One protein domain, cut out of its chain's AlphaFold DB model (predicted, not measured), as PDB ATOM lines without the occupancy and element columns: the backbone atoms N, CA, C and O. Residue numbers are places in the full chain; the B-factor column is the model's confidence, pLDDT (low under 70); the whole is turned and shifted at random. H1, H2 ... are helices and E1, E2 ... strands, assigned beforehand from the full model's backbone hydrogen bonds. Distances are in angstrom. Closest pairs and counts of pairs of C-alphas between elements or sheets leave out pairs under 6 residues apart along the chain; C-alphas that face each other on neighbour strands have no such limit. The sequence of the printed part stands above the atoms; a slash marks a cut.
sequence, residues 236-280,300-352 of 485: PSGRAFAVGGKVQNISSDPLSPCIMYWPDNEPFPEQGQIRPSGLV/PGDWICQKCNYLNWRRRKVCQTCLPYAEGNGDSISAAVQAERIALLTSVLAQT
ATOM      1  N   PRO A 236     -22.787  19.936 -38.240       91.44
ATOM      2  CA  PRO A 236     -21.328  19.803 -38.299       91.44
ATOM      3  C   PRO A 236     -20.675  18.820 -37.303       91.44
ATOM      4  O   PRO A 236     -19.801  18.046 -37.703       91.44
ATOM      5  N   SER A 237     -21.093  18.773 -36.033       91.50
ATOM      6  CA  SER A 237     -20.648  17.763 -35.047       91.50
ATOM      7  C   SER A 237     -21.262  16.369 -35.246       91.50
ATOM      8  O   SER A 237     -20.821  15.381 -34.644       91.50
ATOM      9  N   GLY A 238     -22.299  16.277 -36.077       89.69
ATOM     10  CA  GLY A 238     -23.128  15.104 -36.321       89.69
ATOM     11  C   GLY A 238     -24.010  14.727 -35.135       89.69
ATOM     12  O   GLY A 238     -24.323  13.549 -34.979       89.69
ATOM     13  N   ARG A 239     -24.297  15.647 -34.209       90.00
ATOM     14  CA  ARG A 239     -25.038  15.337 -32.971       90.00
ATOM     15  C   ARG A 239     -26.553  15.408 -33.137       90.00
ATOM     16  O   ARG A 239     -27.260  14.760 -32.375       90.00
ATOM     17  N   ALA A 240     -27.027  16.162 -34.121       92.00
ATOM     18  CA  ALA A 240     -28.437  16.315 -34.443       92.00
ATOM     19  C   ALA A 240     -28.629  16.410 -35.965       92.00
ATOM     20  O   ALA A 240     -27.657  16.486 -36.726       92.00
ATOM     21  N   PHE A 241     -29.885  16.450 -36.400       92.81
ATOM     22  CA  PHE A 241     -30.235  16.920 -37.738       92.81
ATOM     23  C   PHE A 241     -30.158  18.447 -37.800       92.81
ATOM     24  O   PHE A 241     -30.476  19.128 -36.827       92.81
ATOM     25  N   ALA A 242     -29.716  18.982 -38.933       91.69
ATOM     26  CA  ALA A 242     -29.637  20.409 -39.185       91.69
ATOM     27  C   ALA A 242     -31.042  21.014 -39.296       91.69
ATOM     28  O   ALA A 242     -31.876  20.546 -40.073       91.69
ATOM     29  N   VAL A 243     -31.283  22.079 -38.536       91.38
ATOM     30  CA  VAL A 243     -32.494  22.897 -38.599       91.38
ATOM     31  C   VAL A 243     -32.101  24.256 -39.167       91.38
ATOM     32  O   VAL A 243     -31.258  24.948 -38.594       91.38
ATOM     33  N   GLY A 244     -32.693  24.620 -40.306       90.31
ATOM     34  CA  GLY A 244     -32.396  25.880 -40.990       90.31
ATOM     35  C   GLY A 244     -30.928  25.992 -41.400       90.31
ATOM     36  O   GLY A 244     -30.371  25.087 -42.022       90.31
ATOM     37  N   GLY A 245     -30.302  27.105 -41.042       88.62
ATOM     38  CA  GLY A 245     -28.907  27.416 -41.312       88.62
ATOM     39  C   GLY A 245     -28.702  28.389 -42.463       88.62
ATOM     40  O   GLY A 245     -29.506  28.495 -43.390       88.62
ATOM     41  N   LYS A 246     -27.573  29.093 -42.414       90.44
ATOM     42  CA  LYS A 246     -27.208  30.145 -43.370       90.44
ATOM     43  C   LYS A 246     -25.698  30.230 -43.555       90.44
ATOM     44  O   LYS A 246     -24.929  29.780 -42.708       90.44
ATOM     45  N   VAL A 247     -25.272  30.826 -44.669       91.56
ATOM     46  CA  VAL A 247     -23.869  31.213 -44.869       91.56
ATOM     47  C   VAL A 247     -23.585  32.430 -43.996       91.56
ATOM     48  O   VAL A 247     -24.201  33.478 -44.175       91.56
ATOM     49  N   GLN A 248     -22.680  32.286 -43.034       92.12
ATOM     50  CA  GLN A 248     -22.354  33.330 -42.062       92.12
ATOM     51  C   GLN A 248     -20.903  33.224 -41.590       92.12
ATOM     52  O   GLN A 248     -20.218  32.238 -41.869       92.12
ATOM     53  N   ASN A 249     -20.429  34.248 -40.877       91.56
ATOM     54  CA  ASN A 249     -19.177  34.146 -40.141       91.56
ATOM     55  C   ASN A 249     -19.392  33.271 -38.900       91.56
ATOM     56  O   ASN A 249     -20.119  33.669 -37.995       91.56
ATOM     57  N   ILE A 250     -18.750  32.106 -38.864       92.25
ATOM     58  CA  ILE A 250     -18.751  31.206 -37.698       92.25
ATOM     59  C   ILE A 250     -17.544  31.426 -36.774       92.25
ATOM     60  O   ILE A 250     -17.367  30.688 -35.809       92.25
ATOM     61  N   SER A 251     -16.688  32.404 -37.086       91.06
ATOM     62  CA  SER A 251     -15.574  32.818 -36.234       91.06
ATOM     63  C   SER A 251     -16.025  33.857 -35.216       91.06
ATOM     64  O   SER A 251     -16.659  34.850 -35.577       91.06
ATOM     65  N   SER A 252     -15.637  33.651 -33.958       88.00
ATOM     66  CA  SER A 252     -15.799  34.633 -32.882       88.00
ATOM     67  C   SER A 252     -14.867  35.842 -33.019       88.00
ATOM     68  O   SER A 252     -15.118  36.871 -32.400       88.00
ATOM     69  N   ASP A 253     -13.784  35.724 -33.796       84.94
ATOM     70  CA  ASP A 253     -12.832  36.811 -34.027       84.94
ATOM     71  C   ASP A 253     -13.199  37.590 -35.313       84.94
ATOM     72  O   ASP A 253     -13.126  37.029 -36.415       84.94
ATOM     73  N   PRO A 254     -13.569  38.886 -35.212       79.06
ATOM     74  CA  PRO A 254     -13.954  39.704 -36.361       79.06
ATOM     75  C   PRO A 254     -12.788  40.019 -37.312       79.06
ATOM     76  O   PRO A 254     -13.033  40.315 -38.480       79.06
ATOM     77  N   LEU A 255     -11.534  39.928 -36.854       83.62
ATOM     78  CA  LEU A 255     -10.341  40.075 -37.701       83.62
ATOM     79  C   LEU A 255     -10.023  38.787 -38.480       83.62
ATOM     80  O   LEU A 255      -9.217  38.800 -39.411       83.62
ATOM     81  N   SER A 256     -10.681  37.683 -38.119       83.56
ATOM     82  CA  SER A 256     -10.442  36.329 -38.621       83.56
ATOM     83  C   SER A 256     -11.730  35.668 -39.136       83.56
ATOM     84  O   SER A 256     -12.125  34.619 -38.616       83.56
ATOM     85  N   PRO A 257     -12.434  36.247 -40.128       87.62
ATOM     86  CA  PRO A 257     -13.735  35.746 -40.552       87.62
ATOM     87  C   PRO A 257     -13.642  34.362 -41.212       87.62
ATOM     88  O   PRO A 257     -12.965  34.165 -42.222       87.62
ATOM     89  N   CYS A 258     -14.405  33.406 -40.685       88.94
ATOM     90  CA  CYS A 258     -14.588  32.083 -41.266       88.94
ATOM     91  C   CYS A 258     -15.996  31.991 -41.863       88.94
ATOM     92  O   CYS A 258     -16.943  31.597 -41.189       88.94
ATOM     93  N   ILE A 259     -16.136  32.372 -43.137       89.62
ATOM     94  CA  ILE A 259     -17.424  32.328 -43.844       89.62
ATOM     95  C   ILE A 259     -17.677  30.921 -44.405       89.62
ATOM     96  O   ILE A 259     -16.868  30.406 -45.188       89.62
ATOM     97  N   MET A 260     -18.787  30.300 -44.004       88.75
ATOM     98  CA  MET A 260     -19.300  29.018 -44.518       88.75
ATOM     99  C   MET A 260     -20.764  28.813 -44.099       88.75
ATOM    100  O   MET A 260     -21.286  29.586 -43.294       88.75
ATOM    101  N   TYR A 261     -21.441  27.803 -44.654       90.31
ATOM    102  CA  TYR A 261     -22.787  27.436 -44.205       90.31
ATOM    103  C   TYR A 261     -22.749  26.784 -42.814       90.31
ATOM    104  O   TYR A 261     -21.893  25.940 -42.532       90.31
ATOM    105  N   TRP A 262     -23.692  27.165 -41.946       92.69
ATOM    106  CA  TRP A 262     -23.831  26.615 -40.598       92.69
ATOM    107  C   TRP A 262     -25.308  26.499 -40.183       92.69
ATOM    108  O   TRP A 262     -26.024  27.493 -40.339       92.69
ATOM    109  N   PRO A 263     -25.773  25.345 -39.656       94.25
ATOM    110  CA  PRO A 263     -27.129  25.177 -39.120       94.25
ATOM    111  C   PRO A 263     -27.416  26.086 -37.924       94.25
ATOM    112  O   PRO A 263     -26.535  26.313 -37.098       94.25
ATOM    113  N   ASP A 264     -28.660  26.545 -37.781       92.50
ATOM    114  CA  ASP A 264     -29.039  27.453 -36.687       92.50
ATOM    115  C   ASP A 264     -29.105  26.736 -35.322       92.50
ATOM    116  O   ASP A 264     -29.027  27.375 -34.276       92.50
ATOM    117  N   ASN A 265     -29.212  25.401 -35.320       94.56
ATOM    118  CA  ASN A 265     -29.245  24.561 -34.120       94.56
ATOM    119  C   ASN A 265     -27.888  23.941 -33.727       94.56
ATOM    120  O   ASN A 265     -27.851  23.059 -32.870       94.56
ATOM    121  N   GLU A 266     -26.784  24.373 -34.340       92.94
ATOM    122  CA  GLU A 266     -25.431  23.924 -33.999       92.94
ATOM    123  C   GLU A 266     -24.626  25.098 -33.407       92.94
ATOM    124  O   GLU A 266     -24.513  26.140 -34.056       92.94
ATOM    125  N   PRO A 267     -24.007  24.965 -32.217       93.62
ATOM    126  CA  PRO A 267     -23.178  26.030 -31.656       93.62
ATOM    127  C   PRO A 267     -21.969  26.320 -32.555       93.62
ATOM    128  O   PRO A 267     -21.392  25.407 -33.151       93.62
ATOM    129  N   PHE A 268     -21.554  27.585 -32.634       94.50
ATOM    130  CA  PHE A 268     -20.340  27.949 -33.366       94.50
ATOM    131  C   PHE A 268     -19.090  27.300 -32.741       94.50
ATOM    132  O   PHE A 268     -19.032  27.112 -31.521       94.50
ATOM    133  N   PRO A 269     -18.074  26.955 -33.553       94.69
ATOM    134  CA  PRO A 269     -16.786  26.527 -33.033       94.69
ATOM    135  C   PRO A 269     -16.121  27.628 -32.204       94.69
ATOM    136  O   PRO A 269     -16.112  28.795 -32.584       94.69
ATOM    137  N   GLU A 270     -15.472  27.233 -31.111       93.62
ATOM    138  CA  GLU A 270     -14.511  28.099 -30.422       93.62
ATOM    139  C   GLU A 270     -13.350  28.453 -31.364       93.62
ATOM    140  O   GLU A 270     -12.981  27.640 -32.213       93.62
ATOM    141  N   GLN A 271     -12.701  29.604 -31.165       90.69
ATOM    142  CA  GLN A 271     -11.564  30.056 -31.984       90.69
ATOM    143  C   GLN A 271     -10.481  28.974 -32.176       90.69
ATOM    144  O   GLN A 271      -9.958  28.792 -33.272       90.69
ATOM    145  N   GLY A 272     -10.195  28.192 -31.130       92.12
ATOM    146  CA  GLY A 272      -9.240  27.081 -31.165       92.12
ATOM    147  C   GLY A 272      -9.663  25.866 -32.008       92.12
ATOM    148  O   GLY A 272      -8.846  24.984 -32.269       92.12
ATOM    149  N   GLN A 273     -10.927  25.797 -32.430       94.50
ATOM    150  CA  GLN A 273     -11.497  24.784 -33.326       94.50
ATOM    151  C   GLN A 273     -11.585  25.255 -34.789       94.50
ATOM    152  O   GLN A 273     -12.088  24.500 -35.630       94.50
ATOM    153  N   ILE A 274     -11.117  26.470 -35.086       93.06
ATOM    154  CA  ILE A 274     -11.084  27.103 -36.409       93.06
ATOM    155  C   ILE A 274      -9.617  27.242 -36.843       93.06
ATOM    156  O   ILE A 274      -8.715  27.362 -36.012       93.06
ATOM    157  N   ARG A 275      -9.354  27.222 -38.152       90.56
ATOM    158  CA  ARG A 275      -8.020  27.482 -38.704       90.56
ATOM    159  C   ARG A 275      -7.547  28.903 -38.339       90.56
ATOM    160  O   ARG A 275      -8.225  29.857 -38.715       90.56
ATOM    161  N   PRO A 276      -6.359  29.076 -37.727       86.88
ATOM    162  CA  PRO A 276      -5.804  30.399 -37.439       86.88
ATOM    163  C   PRO A 276      -5.528  31.242 -38.697       86.88
ATOM    164  O   PRO A 276      -4.923  30.758 -39.660       86.88
ATOM    165  N   SER A 277      -5.888  32.530 -38.661       74.00
ATOM    166  CA  SER A 277      -5.756  33.459 -39.800       74.00
ATOM    167  C   SER A 277      -4.329  33.693 -40.278       74.00
ATOM    168  O   SER A 277      -4.119  33.851 -41.476       74.00
ATOM    169  N   GLY A 278      -3.333  33.630 -39.387       68.31
ATOM    170  CA  GLY A 278      -1.913  33.754 -39.757       68.31
ATOM    171  C   GLY A 278      -1.408  32.666 -40.719       68.31
ATOM    172  O   GLY A 278      -0.292  32.755 -41.217       68.31
ATOM    173  N   LEU A 279      -2.219  31.640 -40.999       65.12
ATOM    174  CA  LEU A 279      -1.926  30.597 -41.982       65.12
ATOM    175  C   LEU A 279      -2.578  30.855 -43.349       65.12
ATOM    176  O   LEU A 279      -2.356  30.064 -44.267       65.12
ATOM    177  N   VAL A 280      -3.415  31.885 -43.495       60.50
ATOM    178  CA  VAL A 280      -4.106  32.252 -44.743       60.50
ATOM    179  C   VAL A 280      -3.212  33.182 -45.570       60.50
ATOM    180  O   VAL A 280      -2.553  34.061 -45.031       60.50
ATOM    181  N   PRO A 300       3.852  22.585 -43.227       82.75
ATOM    182  CA  PRO A 300       3.601  24.024 -43.175       82.75
ATOM    183  C   PRO A 300       2.152  24.351 -43.556       82.75
ATOM    184  O   PRO A 300       1.658  23.868 -44.576       82.75
ATOM    185  N   GLY A 301       1.477  25.149 -42.729       84.56
ATOM    186  CA  GLY A 301       0.074  25.528 -42.917       84.56
ATOM    187  C   GLY A 301      -0.969  24.583 -42.331       84.56
ATOM    188  O   GLY A 301      -2.127  24.993 -42.222       84.56
ATOM    189  N   ASP A 302      -0.597  23.354 -41.967       88.94
ATOM    190  CA  ASP A 302      -1.450  22.517 -41.125       88.94
ATOM    191  C   ASP A 302      -1.586  23.169 -39.740       88.94
ATOM    192  O   ASP A 302      -0.778  24.013 -39.349       88.94
ATOM    193  N   TRP A 303      -2.650  22.833 -39.015       90.88
ATOM    194  CA  TRP A 303      -2.984  23.515 -37.767       90.88
ATOM    195  C   TRP A 303      -3.559  22.563 -36.726       90.88
ATOM    196  O   TRP A 303      -4.367  21.681 -37.022       90.88
ATOM    197  N   ILE A 304      -3.138  22.747 -35.480       92.44
ATOM    198  CA  ILE A 304      -3.565  21.918 -34.354       92.44
ATOM    199  C   ILE A 304      -4.801  22.560 -33.720       92.44
ATOM    200  O   ILE A 304      -4.790  23.740 -33.374       92.44
ATOM    201  N   CYS A 305      -5.874  21.783 -33.571       94.19
ATOM    202  CA  CYS A 305      -7.069  22.215 -32.854       94.19
ATOM    203  C   CYS A 305      -6.757  22.357 -31.362       94.19
ATOM    204  O   CYS A 305      -6.444  21.369 -30.705       94.19
ATOM    205  N   GLN A 306      -6.902  23.554 -30.802       94.50
ATOM    206  CA  GLN A 306      -6.557  23.839 -29.404       94.50
ATOM    207  C   GLN A 306      -7.531  23.189 -28.399       94.50
ATOM    208  O   GLN A 306      -7.213  23.090 -27.221       94.50
ATOM    209  N   LYS A 307      -8.694  22.698 -28.858       93.50
ATOM    210  CA  LYS A 307      -9.693  22.011 -28.018       93.50
ATOM    211  C   LYS A 307      -9.465  20.504 -27.873       93.50
ATOM    212  O   LYS A 307      -9.734  19.941 -26.820       93.50
ATOM    213  N   CYS A 308      -9.024  19.829 -28.936       92.44
ATOM    214  CA  CYS A 308      -8.866  18.364 -28.959       92.44
ATOM    215  C   CYS A 308      -7.468  17.889 -29.384       92.44
ATOM    216  O   CYS A 308      -7.259  16.695 -29.580       92.44
ATOM    217  N   ASN A 309      -6.529  18.822 -29.560       91.12
ATOM    218  CA  ASN A 309      -5.149  18.610 -30.000       91.12
ATOM    219  C   ASN A 309      -4.990  17.880 -31.354       91.12
ATOM    220  O   ASN A 309      -3.912  17.391 -31.684       91.12
ATOM    221  N   TYR A 310      -6.056  17.789 -32.158       89.62
ATOM    222  CA  TYR A 310      -6.023  17.109 -33.453       89.62
ATOM    223  C   TYR A 310      -5.347  17.965 -34.532       89.62
ATOM    224  O   TYR A 310      -5.701  19.135 -34.706       89.62
ATOM    225  N   LEU A 311      -4.429  17.365 -35.296       88.69
ATOM    226  CA  LEU A 311      -3.769  17.997 -36.438       88.69
ATOM    227  C   LEU A 311      -4.687  18.012 -37.671       88.69
ATOM    228  O   LEU A 311      -5.004  16.976 -38.251       88.69
ATOM    229  N   ASN A 312      -5.080  19.205 -38.106       88.06
ATOM    230  CA  ASN A 312      -5.905  19.425 -39.286       88.06
ATOM    231  C   ASN A 312      -5.050  19.867 -40.472       88.06
ATOM    232  O   ASN A 312      -4.215  20.761 -40.349       88.06
ATOM    233  N   TRP A 313      -5.328  19.305 -41.649       87.00
ATOM    234  CA  TRP A 313      -4.730  19.784 -42.892       87.00
ATOM    235  C   TRP A 313      -5.046  21.258 -43.152       87.00
ATOM    236  O   TRP A 313      -6.195  21.679 -42.994       87.00
ATOM    237  N   ARG A 314      -4.068  21.983 -43.707       85.56
ATOM    238  CA  ARG A 314      -4.141  23.391 -44.147       85.56
ATOM    239  C   ARG A 314      -5.437  23.793 -44.859       85.56
ATOM    240  O   ARG A 314      -5.881  24.928 -44.754       85.56
ATOM    241  N   ARG A 315      -6.061  22.868 -45.593       83.19
ATOM    242  CA  ARG A 315      -7.283  23.101 -46.382       83.19
ATOM    243  C   ARG A 315      -8.581  23.146 -45.568       83.19
ATOM    244  O   ARG A 315      -9.584  23.628 -46.082       83.19
ATOM    245  N   ARG A 316      -8.587  22.648 -44.328       88.38
ATOM    246  CA  ARG A 316      -9.783  22.615 -43.473       88.38
ATOM    247  C   ARG A 316      -9.965  23.941 -42.750       88.38
ATOM    248  O   ARG A 316      -9.011  24.445 -42.158       88.38
ATOM    249  N   LYS A 317     -11.192  24.468 -42.774       89.88
ATOM    250  CA  LYS A 317     -11.598  25.679 -42.041       89.88
ATOM    251  C   LYS A 317     -11.854  25.406 -40.555       89.88
ATOM    252  O   LYS A 317     -11.516  26.239 -39.727       89.88
ATOM    253  N   VAL A 318     -12.408  24.236 -40.228       92.94
ATOM    254  CA  VAL A 318     -12.756  23.821 -38.858       92.94
ATOM    255  C   VAL A 318     -12.236  22.419 -38.541       92.94
ATOM    256  O   VAL A 318     -11.876  21.656 -39.439       92.94
ATOM    257  N   CYS A 319     -12.176  22.075 -37.255       93.44
ATOM    258  CA  CYS A 319     -11.546  20.840 -36.800       93.44
ATOM    259  C   CYS A 319     -12.316  19.583 -37.241       93.44
ATOM    260  O   CYS A 319     -13.483  19.416 -36.890       93.44
ATOM    261  N   GLN A 320     -11.631  18.649 -37.912       89.50
ATOM    262  CA  GLN A 320     -12.209  17.375 -38.360       89.50
ATOM    263  C   GLN A 320     -12.763  16.531 -37.199       89.50
ATOM    264  O   GLN A 320     -13.817  15.926 -37.337       89.50
ATOM    265  N   THR A 321     -12.079  16.470 -36.055       88.50
ATOM    266  CA  THR A 321     -12.510  15.614 -34.934       88.50
ATOM    267  C   THR A 321     -13.699  16.196 -34.177       88.50
ATOM    268  O   THR A 321     -14.585  15.455 -33.760       88.50
ATOM    269  N   CYS A 322     -13.744  17.517 -33.993       92.06
ATOM    270  CA  CYS A 322     -14.864  18.161 -33.304       92.06
ATOM    271  C   CYS A 322     -16.097  18.310 -34.203       92.06
ATOM    272  O   CYS A 322     -17.219  18.234 -33.709       92.06
ATOM    273  N   LEU A 323     -15.876  18.564 -35.496       92.38
ATOM    274  CA  LEU A 323     -16.893  18.944 -36.475       92.38
ATOM    275  C   LEU A 323     -16.740  18.113 -37.772       92.38
ATOM    276  O   LEU A 323     -16.486  18.668 -38.847       92.38
ATOM    277  N   PRO A 324     -16.836  16.769 -37.693       86.31
ATOM    278  CA  PRO A 324     -16.520  15.872 -38.809       86.31
ATOM    279  C   PRO A 324     -17.381  16.073 -40.059       86.31
ATOM    280  O   PRO A 324     -16.885  15.847 -41.160       86.31
ATOM    281  N   TYR A 325     -18.624  16.535 -39.909       87.25
ATOM    282  CA  TYR A 325     -19.578  16.753 -41.007       87.25
ATOM    283  C   TYR A 325     -19.572  18.194 -41.537       87.25
ATOM    284  O   TYR A 325     -20.374  18.535 -42.402       87.25
ATOM    285  N   ALA A 326     -18.686  19.054 -41.028       88.31
ATOM    286  CA  ALA A 326     -18.594  20.437 -41.475       88.31
ATOM    287  C   ALA A 326     -18.156  20.575 -42.943       88.31
ATOM    288  O   ALA A 326     -17.382  19.772 -43.476       88.31
ATOM    289  N   GLU A 327     -18.585  21.669 -43.571       77.50
ATOM    290  CA  GLU A 327     -18.156  22.053 -44.913       77.50
ATOM    291  C   GLU A 327     -16.614  22.112 -45.007       77.50
ATOM    292  O   GLU A 327     -15.930  22.658 -44.138       77.50
ATOM    293  N   GLY A 328     -16.046  21.511 -46.057       73.75
ATOM    294  CA  GLY A 328     -14.593  21.379 -46.233       73.75
ATOM    295  C   GLY A 328     -13.951  20.137 -45.589       73.75
ATOM    296  O   GLY A 328     -12.775  19.877 -45.848       73.75
ATOM    297  N   ASN A 329     -14.699  19.323 -44.830       82.50
ATOM    298  CA  ASN A 329     -14.225  18.028 -44.313       82.50
ATOM    299  C   ASN A 329     -14.590  16.816 -45.201       82.50
ATOM    300  O   ASN A 329     -14.183  15.701 -44.873       82.50
ATOM    301  N   GLY A 330     -15.272  17.019 -46.337       62.84
ATOM    302  CA  GLY A 330     -15.932  15.978 -47.152       62.84
ATOM    303  C   GLY A 330     -15.103  14.754 -47.583       62.84
ATOM    304  O   GLY A 330     -15.648  13.660 -47.658       62.84
ATOM    305  N   ASP A 331     -13.787  14.870 -47.780       63.16
ATOM    306  CA  ASP A 331     -12.918  13.709 -48.081       63.16
ATOM    307  C   ASP A 331     -12.777  12.719 -46.902       63.16
ATOM    308  O   ASP A 331     -12.242  11.617 -47.046       63.16
ATOM    309  N   SER A 332     -13.163  13.146 -45.697       64.31
ATOM    310  CA  SER A 332     -12.790  12.499 -44.431       64.31
ATOM    311  C   SER A 332     -13.904  11.643 -43.834       64.31
ATOM    312  O   SER A 332     -13.621  10.827 -42.961       64.31
ATOM    313  N   ILE A 333     -15.144  11.831 -44.293       72.31
ATOM    314  CA  ILE A 333     -16.333  11.091 -43.871       72.31
ATOM    315  C   ILE A 333     -17.045  10.620 -45.134       72.31
ATOM    316  O   ILE A 333     -17.411  11.430 -45.980       72.31
ATOM    317  N   SER A 334     -17.226   9.310 -45.284       73.00
ATOM    318  CA  SER A 334     -17.904   8.770 -46.458       73.00
ATOM    319  C   SER A 334     -19.418   8.960 -46.373       73.00
ATOM    320  O   SER A 334     -19.998   8.959 -45.287       73.00
ATOM    321  N   ALA A 335     -20.076   9.021 -47.534       75.69
ATOM    322  CA  ALA A 335     -21.537   9.027 -47.615       75.69
ATOM    323  C   ALA A 335     -22.179   7.823 -46.891       75.69
ATOM    324  O   ALA A 335     -23.260   7.960 -46.329       75.69
ATOM    325  N   ALA A 336     -21.496   6.671 -46.842       75.12
ATOM    326  CA  ALA A 336     -21.943   5.500 -46.087       75.12
ATOM    327  C   ALA A 336     -21.926   5.745 -44.566       75.12
ATOM    328  O   ALA A 336     -22.942   5.536 -43.914       75.12
ATOM    329  N   VAL A 337     -20.823   6.272 -44.014       79.81
ATOM    330  CA  VAL A 337     -20.717   6.625 -42.582       79.81
ATOM    331  C   VAL A 337     -21.716   7.727 -42.205       79.81
ATOM    332  O   VAL A 337     -22.284   7.717 -41.113       79.81
ATOM    333  N   GLN A 338     -21.975   8.667 -43.118       82.12
ATOM    334  CA  GLN A 338     -23.001   9.688 -42.922       82.12
ATOM    335  C   GLN A 338     -24.415   9.088 -42.912       82.12
ATOM    336  O   GLN A 338     -25.192   9.412 -42.018       82.12
ATOM    337  N   ALA A 339     -24.740   8.193 -43.850       83.06
ATOM    338  CA  ALA A 339     -26.034   7.512 -43.910       83.06
ATOM    339  C   ALA A 339     -26.283   6.616 -42.683       83.06
ATOM    340  O   ALA A 339     -27.370   6.652 -42.113       83.06
ATOM    341  N   GLU A 340     -25.268   5.877 -42.229       86.38
ATOM    342  CA  GLU A 340     -25.322   5.066 -41.007       86.38
ATOM    343  C   GLU A 340     -25.624   5.934 -39.776       86.38
ATOM    344  O   GLU A 340     -26.539   5.638 -39.006       86.38
ATOM    345  N   ARG A 341     -24.929   7.069 -39.619       84.81
ATOM    346  CA  ARG A 341     -25.175   7.986 -38.497       84.81
ATOM    347  C   ARG A 341     -26.529   8.694 -38.581       84.81
ATOM    348  O   ARG A 341     -27.137   8.930 -37.540       84.81
ATOM    349  N   ILE A 342     -27.019   9.000 -39.785       89.69
ATOM    350  CA  ILE A 342     -28.395   9.477 -40.004       89.69
ATOM    351  C   ILE A 342     -29.395   8.419 -39.520       89.69
ATOM    352  O   ILE A 342     -30.278   8.747 -38.734       89.69
ATOM    353  N   ALA A 343     -29.232   7.153 -39.914       89.69
ATOM    354  CA  ALA A 343     -30.127   6.070 -39.501       89.69
ATOM    355  C   ALA A 343     -30.146   5.873 -37.972       89.69
ATOM    356  O   ALA A 343     -31.223   5.756 -37.386       89.69
ATOM    357  N   LEU A 344     -28.977   5.912 -37.322       90.19
ATOM    358  CA  LEU A 344     -28.851   5.809 -35.861       90.19
ATOM    359  C   LEU A 344     -29.488   6.993 -35.114       90.19
ATOM    360  O   LEU A 344     -30.112   6.798 -34.076       90.19
ATOM    361  N   LEU A 345     -29.365   8.223 -35.623       89.94
ATOM    362  CA  LEU A 345     -30.018   9.382 -35.002       89.94
ATOM    363  C   LEU A 345     -31.540   9.347 -35.182       89.94
ATOM    364  O   LEU A 345     -32.267   9.667 -34.244       89.94
ATOM    365  N   THR A 346     -32.027   8.907 -36.347       90.62
ATOM    366  CA  THR A 346     -33.463   8.704 -36.584       90.62
ATOM    367  C   THR A 346     -34.046   7.666 -35.624       90.62
ATOM    368  O   THR A 346     -35.106   7.912 -35.052       90.62
ATOM    369  N   SER A 347     -33.370   6.530 -35.405       91.56
ATOM    370  CA  SER A 347     -33.887   5.475 -34.522       91.56
ATOM    371  C   SER A 347     -33.903   5.887 -33.047       91.56
ATOM    372  O   SER A 347     -34.890   5.619 -32.364       91.56
ATOM    373  N   VAL A 348     -32.877   6.601 -32.568       89.56
ATOM    374  CA  VAL A 348     -32.854   7.152 -31.201       89.56
ATOM    375  C   VAL A 348     -33.989   8.159 -30.992       89.56
ATOM    376  O   VAL A 348     -34.689   8.084 -29.985       89.56
ATOM    377  N   LEU A 349     -34.218   9.069 -31.944       86.06
ATOM    378  CA  LEU A 349     -35.313  10.039 -31.834       86.06
ATOM    379  C   LEU A 349     -36.686   9.355 -31.853       86.06
ATOM    380  O   LEU A 349     -37.525   9.679 -31.014       86.06
ATOM    381  N   ALA A 350     -36.900   8.367 -32.730       86.88
ATOM    382  CA  ALA A 350     -38.137   7.585 -32.754       86.88
ATOM    383  C   ALA A 350     -38.427   6.932 -31.388       86.88
ATOM    384  O   ALA A 350     -39.506   7.127 -30.836       86.88
ATOM    385  N   GLN A 351     -37.428   6.276 -30.783       83.19
ATOM    386  CA  GLN A 351     -37.565   5.657 -29.456       83.19
ATOM    387  C   GLN A 351     -37.916   6.667 -28.351       83.19
ATOM    388  O   GLN A 351     -38.689   6.339 -27.453       83.19
ATOM    389  N   THR A 352     -37.402   7.903 -28.406       71.00
ATOM    390  CA  THR A 352     -37.757   8.928 -27.403       71.00
ATOM    391  C   THR A 352     -39.207   9.412 -27.503       71.00
ATOM    392  O   THR A 352     -39.785   9.806 -26.487       71.00
TER     393      THR A 352
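Overview. This is residues 236 to 280 and 300 to 352 of the 485 residues of the protein "RanBP2-type domain-containing protein" of Armillaria ostoyae (UniProt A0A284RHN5). This domain has little regular structure: an elongated body mostly of loops, with a small hairpin, E1 and E2, along one side and one helix, H1, at one end of the long axis. The printed part has 98 residues, of which 26 are in named elements, in the order E1, E2, H1; the class is mixed, and the two-stranded sheet is antiparallel. It is compact, with a radius of gyration of the C-alphas of 14.2 A, and spans 46 by 24 by 20 A.

Along the chain. E1 is residues 246 to 249, with C-alpha 246 at (-27.208, 30.145, -43.370). E2 is residues 259 to 262. H1 is residues 335 to 352, 25.9 A long, ending with C-alpha 352 at (-37.757, 8.928, -27.403).

Arrangement. The hairpin E1 and E2 has a short link; its directions differ by 137 degrees. N 246 and O 262 are within hydrogen-bond range, 3.0 A. Residues 303 to 304 pair antiparallel with 311 to 312. E1 and H1 are apart. In H1 every O i to N i+4 pair is within hydrogen-bond range.

Size, cuts and confidence. Residues 281 to 299 are not printed; C-alphas 280 and 300 are 11.4 A apart. Residues 278 to 280 and 330 to 332 have pLDDT under 70.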